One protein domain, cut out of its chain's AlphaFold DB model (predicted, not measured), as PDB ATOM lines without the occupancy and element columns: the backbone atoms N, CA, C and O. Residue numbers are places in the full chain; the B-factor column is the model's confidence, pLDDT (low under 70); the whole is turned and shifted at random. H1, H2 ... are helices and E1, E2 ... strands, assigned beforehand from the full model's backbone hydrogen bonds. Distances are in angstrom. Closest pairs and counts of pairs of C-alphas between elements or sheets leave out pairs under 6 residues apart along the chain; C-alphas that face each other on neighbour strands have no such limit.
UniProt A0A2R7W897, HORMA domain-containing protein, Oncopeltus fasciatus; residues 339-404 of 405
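AT A GLANCE: This is residues 339 to 404 of the 405 residues of the protein "HORMA domain-containing protein" of Oncopeltus fasciatus (UniProt A0A2R7W897). With little regular structure, this is a small body mostly of loops, the strand hairpin E1-E2 on one side and three short helices, H1, H2 and H3, on the other. Its 66 residues run E1 E2 H1 H2 H3, mixed and antiparallel in the sheet, with 26 in named elements. It is compact, radius of gyration of the C-alphas 11.4 A, spanning 30 by 28 by 17 A.

HOW THE PARTS SIT: Look first at E1, residues 341 to 343, and E2, residues 350 to 352, antiparallel neighbours in a hairpin: N 342 and O 351, 2.9 A apart, are within hydrogen-bond range. H1, residues 371 to 376, only just touches H2, residues 387 to 391, with 3 pairs of C-alphas within 8 A, the closest Tyr 371 and Leu 389, 6.9 A. H3, residues 394 to 402, is close to H2 but not clearly touching; their closest C-alphas, Leu 389 and Ala 397, are 5.8 A apart. Every O i to N i+4 pair is within range in H1, 4 of 5 in H3, 0 of 1 in H2, where 2 of 2 O i to N i+3 pairs are.

IN THESE COORDINATES: Find C-alpha 341 at (38.632, 28.500, -15.574), where E1 begins; H3 runs 13.1 A to C-alpha 402 at (37.616, 23.856, -32.015).

THE WHOLE: The printed part has no cut; the E2 to H1 link is long, and 27 residues have pLDDT under 70.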
ATOM      1  N   SER A 339      37.465  33.919 -13.827       62.66
ATOM      2  CA  SER A 339      36.042  33.645 -14.060       62.66
ATOM      3  C   SER A 339      35.772  32.562 -15.108       62.66
ATOM      4  O   SER A 339      34.684  31.999 -15.127       62.66
ATOM      5  N   ASN A 340      36.736  32.255 -15.986       73.56
ATOM      6  CA  ASN A 340      36.530  31.344 -17.120       73.56
ATOM      7  C   ASN A 340      37.308  30.024 -16.995       73.56
ATOM      8  O   ASN A 340      37.417  29.271 -17.970       73.56
ATOM      9  N   THR A 341      37.848  29.719 -15.812       79.31
ATOM     10  CA  THR A 341      38.632  28.500 -15.574       79.31
ATOM     11  C   THR A 341      38.228  27.792 -14.288       79.31
ATOM     12  O   THR A 341      37.871  28.446 -13.317       79.31
ATOM     13  N   PHE A 342      38.351  26.466 -14.252       83.38
ATOM     14  CA  PHE A 342      38.254  25.674 -13.025       83.38
ATOM     15  C   PHE A 342      39.549  24.912 -12.757       83.38
ATOM     16  O   PHE A 342      40.296  24.595 -13.684       83.38
ATOM     17  N   LYS A 343      39.822  24.588 -11.491       83.75
ATOM     18  CA  LYS A 343      41.014  23.832 -11.092       83.75
ATOM     19  C   LYS A 343      40.683  22.348 -10.967       83.75
ATOM     20  O   LYS A 343      39.832  21.967 -10.169       83.75
ATOM     21  N   CYS A 344      41.379  21.499 -11.725       84.69
ATOM     22  CA  CYS A 344      41.195  20.051 -11.640       84.69
ATOM     23  C   CYS A 344      41.567  19.534 -10.242       84.69
ATOM     24  O   CYS A 344      42.676  19.777  -9.759       84.69
ATOM     25  N   PHE A 345      40.681  18.761  -9.614       83.50
ATOM     26  CA  PHE A 345      40.911  18.202  -8.284       83.50
ATOM     27  C   PHE A 345      42.119  17.251  -8.235       83.50
ATOM     28  O   PHE A 345      42.850  17.272  -7.244       83.50
ATOM     29  N   SER A 346      42.355  16.464  -9.294       81.62
ATOM     30  CA  SER A 346      43.427  15.456  -9.338       81.62
ATOM     31  C   SER A 346      44.798  16.061  -9.669       81.62
ATOM     32  O   SER A 346      45.708  15.984  -8.849       81.62
ATOM     33  N   CYS A 347      44.959  16.725 -10.821       82.69
ATOM     34  CA  CYS A 347      46.269  17.253 -11.237       82.69
ATOM     35  C   CYS A 347      46.566  18.679 -10.755       82.69
ATOM     36  O   CYS A 347      47.658  19.186 -11.004       82.69
ATOM     37  N   LYS A 348      45.600  19.338 -10.098       82.44
ATOM     38  CA  LYS A 348      45.675  20.731  -9.621       82.44
ATOM     39  C   LYS A 348      45.923  21.773 -10.718       82.44
ATOM     40  O   LYS A 348      46.244  22.913 -10.396       82.44
ATOM     41  N   VAL A 349      45.732  21.421 -11.989       82.69
ATOM     42  CA  VAL A 349      45.921  22.342 -13.118       82.69
ATOM     43  C   VAL A 349      44.602  22.978 -13.537       82.69
ATOM     44  O   VAL A 349      43.560  22.317 -13.546       82.69
ATOM     45  N   HIS A 350      44.656  24.265 -13.879       82.88
ATOM     46  CA  HIS A 350      43.508  25.008 -14.383       82.88
ATOM     47  C   HIS A 350      43.086  24.503 -15.769       82.88
ATOM     48  O   HIS A 350      43.890  24.018 -16.564       82.88
ATOM     49  N   GLN A 351      41.791  24.561 -16.031       84.25
ATOM     50  CA  GLN A 351      41.138  24.128 -17.257       84.25
ATOM     51  C   GLN A 351      40.126  25.199 -17.650       84.25
ATOM     52  O   GLN A 351      39.477  25.771 -16.779       84.25
ATOM     53  N   HIS A 352      39.957  25.471 -18.941       84.50
ATOM     54  CA  HIS A 352      38.921  26.404 -19.381       84.50
ATOM     55  C   HIS A 352      37.529  25.802 -19.156       84.50
ATOM     56  O   HIS A 352      37.276  24.682 -19.595       84.50
ATOM     57  N   LEU A 353      36.611  26.553 -18.546       81.31
ATOM     58  CA  LEU A 353      35.221  26.120 -18.347       81.31
ATOM     59  C   LEU A 353      34.528  25.809 -19.684       81.31
ATOM     60  O   LEU A 353      33.841  24.792 -19.799       81.31
ATOM     61  N   VAL A 354      34.791  26.617 -20.722       80.38
ATOM     62  CA  VAL A 354      34.248  26.407 -22.076       80.38
ATOM     63  C   VAL A 354      34.680  25.069 -22.682       80.38
ATOM     64  O   VAL A 354      33.850  24.378 -23.265       80.38
ATOM     65  N   CYS A 355      35.921  24.620 -22.438       82.00
ATOM     66  CA  CYS A 355      36.413  23.329 -22.935       82.00
ATOM     67  C   CYS A 355      35.689  22.116 -22.325       82.00
ATOM     68  O   CYS A 355      35.866  20.993 -22.791       82.00
ATOM     69  N   TYR A 356      34.908  22.340 -21.270       83.25
ATOM     70  CA  TYR A 356      34.093  21.340 -20.585       83.25
ATOM     71  C   TYR A 356      32.610  21.744 -20.574       83.25
ATOM     72  O   TYR A 356      31.839  21.251 -19.754       83.25
ATOM     73  N   LYS A 357      32.210  22.667 -21.465       79.19
ATOM     74  CA  LYS A 357      30.829  23.148 -21.641       79.19
ATOM     75  C   LYS A 357      30.174  23.646 -20.342       79.19
ATOM     76  O   LYS A 357      28.967  23.500 -20.149       79.19
ATOM     77  N   LYS A 358      30.961  24.235 -19.439       76.69
ATOM     78  CA  LYS A 358      30.480  24.850 -18.193       76.69
ATOM     79  C   LYS A 358      30.406  26.369 -18.336       76.69
ATOM     80  O   LYS A 358      31.247  26.975 -18.994       76.69
ATOM     81  N   MET A 359      29.414  26.975 -17.686       68.31
ATOM     82  CA  MET A 359      29.285  28.432 -17.588       68.31
ATOM     83  C   MET A 359      29.904  28.957 -16.276       68.31
ATOM     84  O   MET A 359      29.809  28.261 -15.257       68.31
ATOM     85  N   PRO A 360      30.483  30.176 -16.277       61.03
ATOM     86  CA  PRO A 360      31.094  30.816 -15.101       61.03
ATOM     87  C   PRO A 360      30.198  30.877 -13.858       61.03
ATOM     88  O   PRO A 360      30.687  30.847 -12.737       61.03
ATOM     89  N   GLU A 361      28.878  30.939 -14.047       56.72
ATOM     90  CA  GLU A 361      27.900  31.144 -12.968       56.72
ATOM     91  C   GLU A 361      27.455  29.847 -12.272       56.72
ATOM     92  O   GLU A 361      26.622  29.868 -11.361       56.72
ATOM     93  N   SER A 362      28.009  28.695 -12.664       53.38
ATOM     94  CA  SER A 362      27.761  27.454 -11.932       53.38
ATOM     95  C   SER A 362      28.572  27.454 -10.633       53.38
ATOM     96  O   SER A 362      29.790  27.308 -10.660       53.38
ATOM     97  N   ARG A 363      27.877  27.664  -9.502       50.38
ATOM     98  CA  ARG A 363      28.403  27.530  -8.128       50.38
ATOM     99  C   ARG A 363      29.427  26.399  -8.055       50.38
ATOM    100  O   ARG A 363      29.126  25.310  -8.541       50.38
ATOM    101  N   GLU A 364      30.589  26.685  -7.461       55.25
ATOM    102  CA  GLU A 364      31.718  25.765  -7.282       55.25
ATOM    103  C   GLU A 364      31.218  24.370  -6.889       55.25
ATOM    104  O   GLU A 364      30.807  24.117  -5.759       55.25
ATOM    105  N   LEU A 365      31.176  23.474  -7.875       55.22
ATOM    106  CA  LEU A 365      30.949  22.063  -7.629       55.22
ATOM    107  C   LEU A 365      32.292  21.507  -7.180       55.22
ATOM    108  O   LEU A 365      33.234  21.453  -7.976       55.22
ATOM    109  N   ASP A 366      32.383  21.113  -5.915       57.88
ATOM    110  CA  ASP A 366      33.539  20.385  -5.414       57.88
ATOM    111  C   ASP A 366      33.738  19.108  -6.253       57.88
ATOM    112  O   ASP A 366      32.778  18.420  -6.601       57.88
ATOM    113  N   ASN A 367      34.998  18.791  -6.573       68.50
ATOM    114  CA  ASN A 367      35.443  17.588  -7.304       68.50
ATOM    115  C   ASN A 367      35.396  17.620  -8.848       68.50
ATOM    116  O   ASN A 367      35.261  16.576  -9.486       68.50
ATOM    117  N   GLN A 368      35.601  18.774  -9.488       81.94
ATOM    118  CA  GLN A 368      35.775  18.829 -10.949       81.94
ATOM    119  C   GLN A 368      37.097  18.175 -11.406       81.94
ATOM    120  O   GLN A 368      38.186  18.540 -10.954       81.94
ATOM    121  N   CYS A 369      37.017  17.209 -12.326       85.12
ATOM    122  CA  CYS A 369      38.157  16.472 -12.881       85.12
ATOM    123  C   CYS A 369      38.362  16.771 -14.377       85.12
ATOM    124  O   CYS A 369      37.396  16.904 -15.136       85.12
ATOM    125  N   CYS A 370      39.619  16.882 -14.818       86.38
ATOM    126  CA  CYS A 370      39.954  17.083 -16.226       86.38
ATOM    127  C   CYS A 370      39.875  15.768 -17.017       86.38
ATOM    128  O   CYS A 370      40.020  14.681 -16.458       86.38
ATOM    129  N   TYR A 371      39.706  15.871 -18.336       85.00
ATOM    130  CA  TYR A 371      39.579  14.721 -19.235       85.00
ATOM    131  C   TYR A 371      40.755  13.742 -19.112       85.00
ATOM    132  O   TYR A 371      40.554  12.533 -19.053       85.00
ATOM    133  N   PHE A 372      41.985  14.256 -19.020       82.50
ATOM    134  CA  PHE A 372      43.171  13.408 -18.910       82.50
ATOM    135  C   PHE A 372      43.209  12.642 -17.587       82.50
ATOM    136  O   PHE A 372      43.475  11.449 -17.598       82.50
ATOM    137  N   CYS A 373      42.885  13.284 -16.461       82.94
ATOM    138  CA  CYS A 373      42.843  12.606 -15.164       82.94
ATOM    139  C   CYS A 373      41.691  11.602 -15.067       82.94
ATOM    140  O   CYS A 373      41.867  10.552 -14.465       82.94
ATOM    141  N   ALA A 374      40.540  11.896 -15.673       81.00
ATOM    142  CA  ALA A 374      39.409  10.971 -15.708       81.00
ATOM    143  C   ALA A 374      39.646   9.766 -16.636       81.00
ATOM    144  O   ALA A 374      39.070   8.705 -16.425       81.00
ATOM    145  N   LYS A 375      40.472   9.919 -17.681       77.19
ATOM    146  CA  LYS A 375      40.696   8.869 -18.688       77.19
ATOM    147  C   LYS A 375      41.980   8.068 -18.515       77.19
ATOM    148  O   LYS A 375      42.038   6.939 -18.983       77.19
ATOM    149  N   LEU A 376      43.000   8.662 -17.904       69.25
ATOM    150  CA  LEU A 376      44.328   8.066 -17.724       69.25
ATOM    151  C   LEU A 376      44.703   7.892 -16.248       69.25
ATOM    152  O   LEU A 376      45.790   7.406 -15.961       69.25
ATOM    153  N   GLY A 377      43.868   8.351 -15.312       60.28
ATOM    154  CA  GLY A 377      44.137   8.190 -13.888       60.28
ATOM    155  C   GLY A 377      43.818   6.775 -13.411       60.28
ATOM    156  O   GLY A 377      42.756   6.247 -13.726       60.28
ATOM    157  N   ASP A 378      44.688   6.214 -12.570       54.19
ATOM    158  CA  ASP A 378      44.532   4.881 -11.955       54.19
ATOM    159  C   ASP A 378      43.280   4.740 -11.059       54.19
ATOM    160  O   ASP A 378      42.911   3.641 -10.649       54.19
ATOM    161  N   ASN A 379      42.594   5.845 -10.745       55.38
ATOM    162  CA  ASN A 379      41.374   5.855  -9.940       55.38
ATOM    163  C   ASN A 379      40.122   5.795 -10.825       55.38
ATOM    164  O   ASN A 379      39.615   6.824 -11.272       55.38
ATOM    165  N   SER A 380      39.549   4.598 -10.964       56.19
ATOM    166  CA  SER A 380      38.321   4.304 -11.728       56.19
ATOM    167  C   SER A 380      37.034   4.986 -11.212       56.19
ATOM    168  O   SER A 380      35.950   4.704 -11.710       56.19
ATOM    169  N   LEU A 381      37.138   5.862 -10.207       60.66
ATOM    170  CA  LEU A 381      36.034   6.603  -9.580       60.66
ATOM    171  C   LEU A 381      36.005   8.094  -9.967       60.66
ATOM    172  O   LEU A 381      35.128   8.825  -9.513       60.66
ATOM    173  N   LEU A 382      36.966   8.576 -10.764       69.00
ATOM    174  CA  LEU A 382      37.033   9.981 -11.173       69.00
ATOM    175  C   LEU A 382      36.219  10.224 -12.451       69.00
ATOM    176  O   LEU A 382      36.663   9.909 -13.552       69.00
ATOM    177  N   GLU A 383      35.050  10.851 -12.317       76.69
ATOM    178  CA  GLU A 383      34.250  11.279 -13.467       76.69
ATOM    179  C   GLU A 383      34.754  12.609 -14.047       76.69
ATOM    180  O   GLU A 383      35.047  13.568 -13.330       76.69
ATOM    181  N   CYS A 384      34.862  12.673 -15.378       83.81
ATOM    182  CA  CYS A 384      35.226  13.897 -16.086       83.81
ATOM    183  C   CYS A 384      34.153  14.975 -15.879       83.81
ATOM    184  O   CYS A 384      32.961  14.691 -15.969       83.81
ATOM    185  N   THR A 385      34.578  16.232 -15.713       84.38
ATOM    186  CA  THR A 385      33.667  17.388 -15.575       84.38
ATOM    187  C   THR A 385      32.693  17.522 -16.753       84.38
ATOM    188  O   THR A 385      31.568  17.988 -16.572       84.38
ATOM    189  N   ASP A 386      33.112  17.077 -17.943       82.81
ATOM    190  CA  ASP A 386      32.244  16.836 -19.098       82.81
ATOM    191  C   ASP A 386      32.315  15.345 -19.485       82.81
ATOM    192  O   ASP A 386      33.260  14.923 -20.167       82.81
ATOM    193  N   PRO A 387      31.330  14.526 -19.070       80.12
ATOM    194  CA  PRO A 387      31.286  13.102 -19.398       80.12
ATOM    195  C   PRO A 387      31.208  12.815 -20.903       80.12
ATOM    196  O   PRO A 387      31.602  11.733 -21.342       80.12
ATOM    197  N   SER A 388      30.737  13.765 -21.725       79.56
ATOM    198  CA  SER A 388      30.623  13.562 -23.174       79.56
ATOM    199  C   SER A 388      31.987  13.391 -23.847       79.56
ATOM    200  O   SER A 388      32.099  12.638 -24.816       79.56
ATOM    201  N   LEU A 389      33.043  13.985 -23.278       78.69
ATOM    202  CA  LEU A 389      34.417  13.850 -23.767       78.69
ATOM    203  C   LEU A 389      34.950  12.417 -23.654       78.69
ATOM    204  O   LEU A 389      35.803  12.018 -24.444       78.69
ATOM    205  N   MET A 390      34.429  11.608 -22.726       79.31
ATOM    206  CA  MET A 390      34.934  10.252 -22.484       79.31
ATOM    207  C   MET A 390      34.729   9.307 -23.675       79.31
ATOM    208  O   MET A 390      35.514   8.369 -23.844       79.31
ATOM    209  N   LYS A 391      33.754   9.600 -24.547       77.56
ATOM    210  CA  LYS A 391      33.465   8.846 -25.781       77.56
ATOM    211  C   LYS A 391      34.531   9.014 -26.871       77.56
ATOM    212  O   LYS A 391      34.564   8.226 -27.810       77.56
ATOM    213  N   TYR A 392      35.400  10.013 -26.750       73.62
ATOM    214  CA  TYR A 392      36.353  10.406 -27.786       73.62
ATOM    215  C   TYR A 392      37.787  10.162 -27.328       73.62
ATOM    216  O   TYR A 392      38.081  10.241 -26.137       73.62
ATOM    217  N   ASN A 393      38.704   9.841 -28.244       75.94
ATOM    218  CA  ASN A 393      40.133   9.824 -27.916       75.94
ATOM    219  C   ASN A 393      40.679  11.260 -27.750       75.94
ATOM    220  O   ASN A 393      40.005  12.230 -28.087       75.94
ATOM    221  N   SER A 394      41.898  11.424 -27.225       67.31
ATOM    222  CA  SER A 394      42.452  12.754 -26.901       67.31
ATOM    223  C   SER A 394      42.534  13.703 -28.105       67.31
ATOM    224  O   SER A 394      42.331  14.905 -27.944       67.31
ATOM    225  N   ARG A 395      42.771  13.175 -29.314       66.44
ATOM    226  CA  ARG A 395      42.814  13.963 -30.558       66.44
ATOM    227  C   ARG A 395      41.415  14.386 -31.014       66.44
ATOM    228  O   ARG A 395      41.223  15.531 -31.402       66.44
ATOM    229  N   GLN A 396      40.433  13.493 -30.910       71.38
ATOM    230  CA  GLN A 396      39.030  13.776 -31.233       71.38
ATOM    231  C   GLN A 396      38.398  14.758 -30.241       71.38
ATOM    232  O   GLN A 396      37.703  15.682 -30.650       71.38
ATOM    233  N   ALA A 397      38.680  14.601 -28.945       63.00
ATOM    234  CA  ALA A 397      38.205  15.507 -27.903       63.00
ATOM    235  C   ALA A 397      38.700  16.946 -28.131       63.00
ATOM    236  O   ALA A 397      37.942  17.887 -27.920       63.00
ATOM    237  N   LYS A 398      39.938  17.114 -28.620       67.56
ATOM    238  CA  LYS A 398      40.483  18.421 -29.011       67.56
ATOM    239  C   LYS A 398      39.734  19.023 -30.208       67.56
ATOM    240  O   LYS A 398      39.304  20.168 -30.130       67.56
ATOM    241  N   ALA A 399      39.522  18.243 -31.269       63.22
ATOM    242  CA  ALA A 399      38.847  18.704 -32.487       63.22
ATOM    243  C   ALA A 399      37.392  19.160 -32.248       63.22
ATOM    244  O   ALA A 399      36.922  20.094 -32.885       63.22
ATOM    245  N   ILE A 400      36.681  18.539 -31.298       62.84
ATOM    246  CA  ILE A 400      35.297  18.912 -30.949       62.84
ATOM    247  C   ILE A 400      35.223  20.285 -30.263       62.84
ATOM    248  O   ILE A 400      34.211  20.977 -30.358       62.84
ATOM    249  N   GLN A 401      36.279  20.701 -29.567       61.00
ATOM    250  CA  GLN A 401      36.306  22.003 -28.898       61.00
ATOM    251  C   GLN A 401      36.580  23.147 -29.882       61.00
ATOM    252  O   GLN A 401      36.044  24.238 -29.711       61.00
ATOM    253  N   GLU A 402      37.339  22.883 -30.948       54.44
ATOM    254  CA  GLU A 402      37.616  23.856 -32.015       54.44
ATOM    255  C   GLU A 402      36.366  24.178 -32.856       54.44
ATOM    256  O   GLU A 402      36.268  25.269 -33.404       54.44
ATOM    257  N   THR A 403      35.377  23.278 -32.907       52.12
ATOM    258  CA  THR A 403      34.104  23.491 -33.624       52.12
ATOM    259  C   THR A 403      32.977  24.058 -32.757       52.12
ATOM    260  O   THR A 403      31.919  24.395 -33.281       52.12
ATOM    261  N   SER A 404      33.185  24.155 -31.439       48.59
ATOM    262  CA  SER A 404      32.187  24.625 -30.464       48.59
ATOM    263  C   SER A 404      32.462  26.050 -29.949       48.59
ATOM    264  O   SER A 404      31.831  26.461 -28.974       48.59
TER     265      SER A 404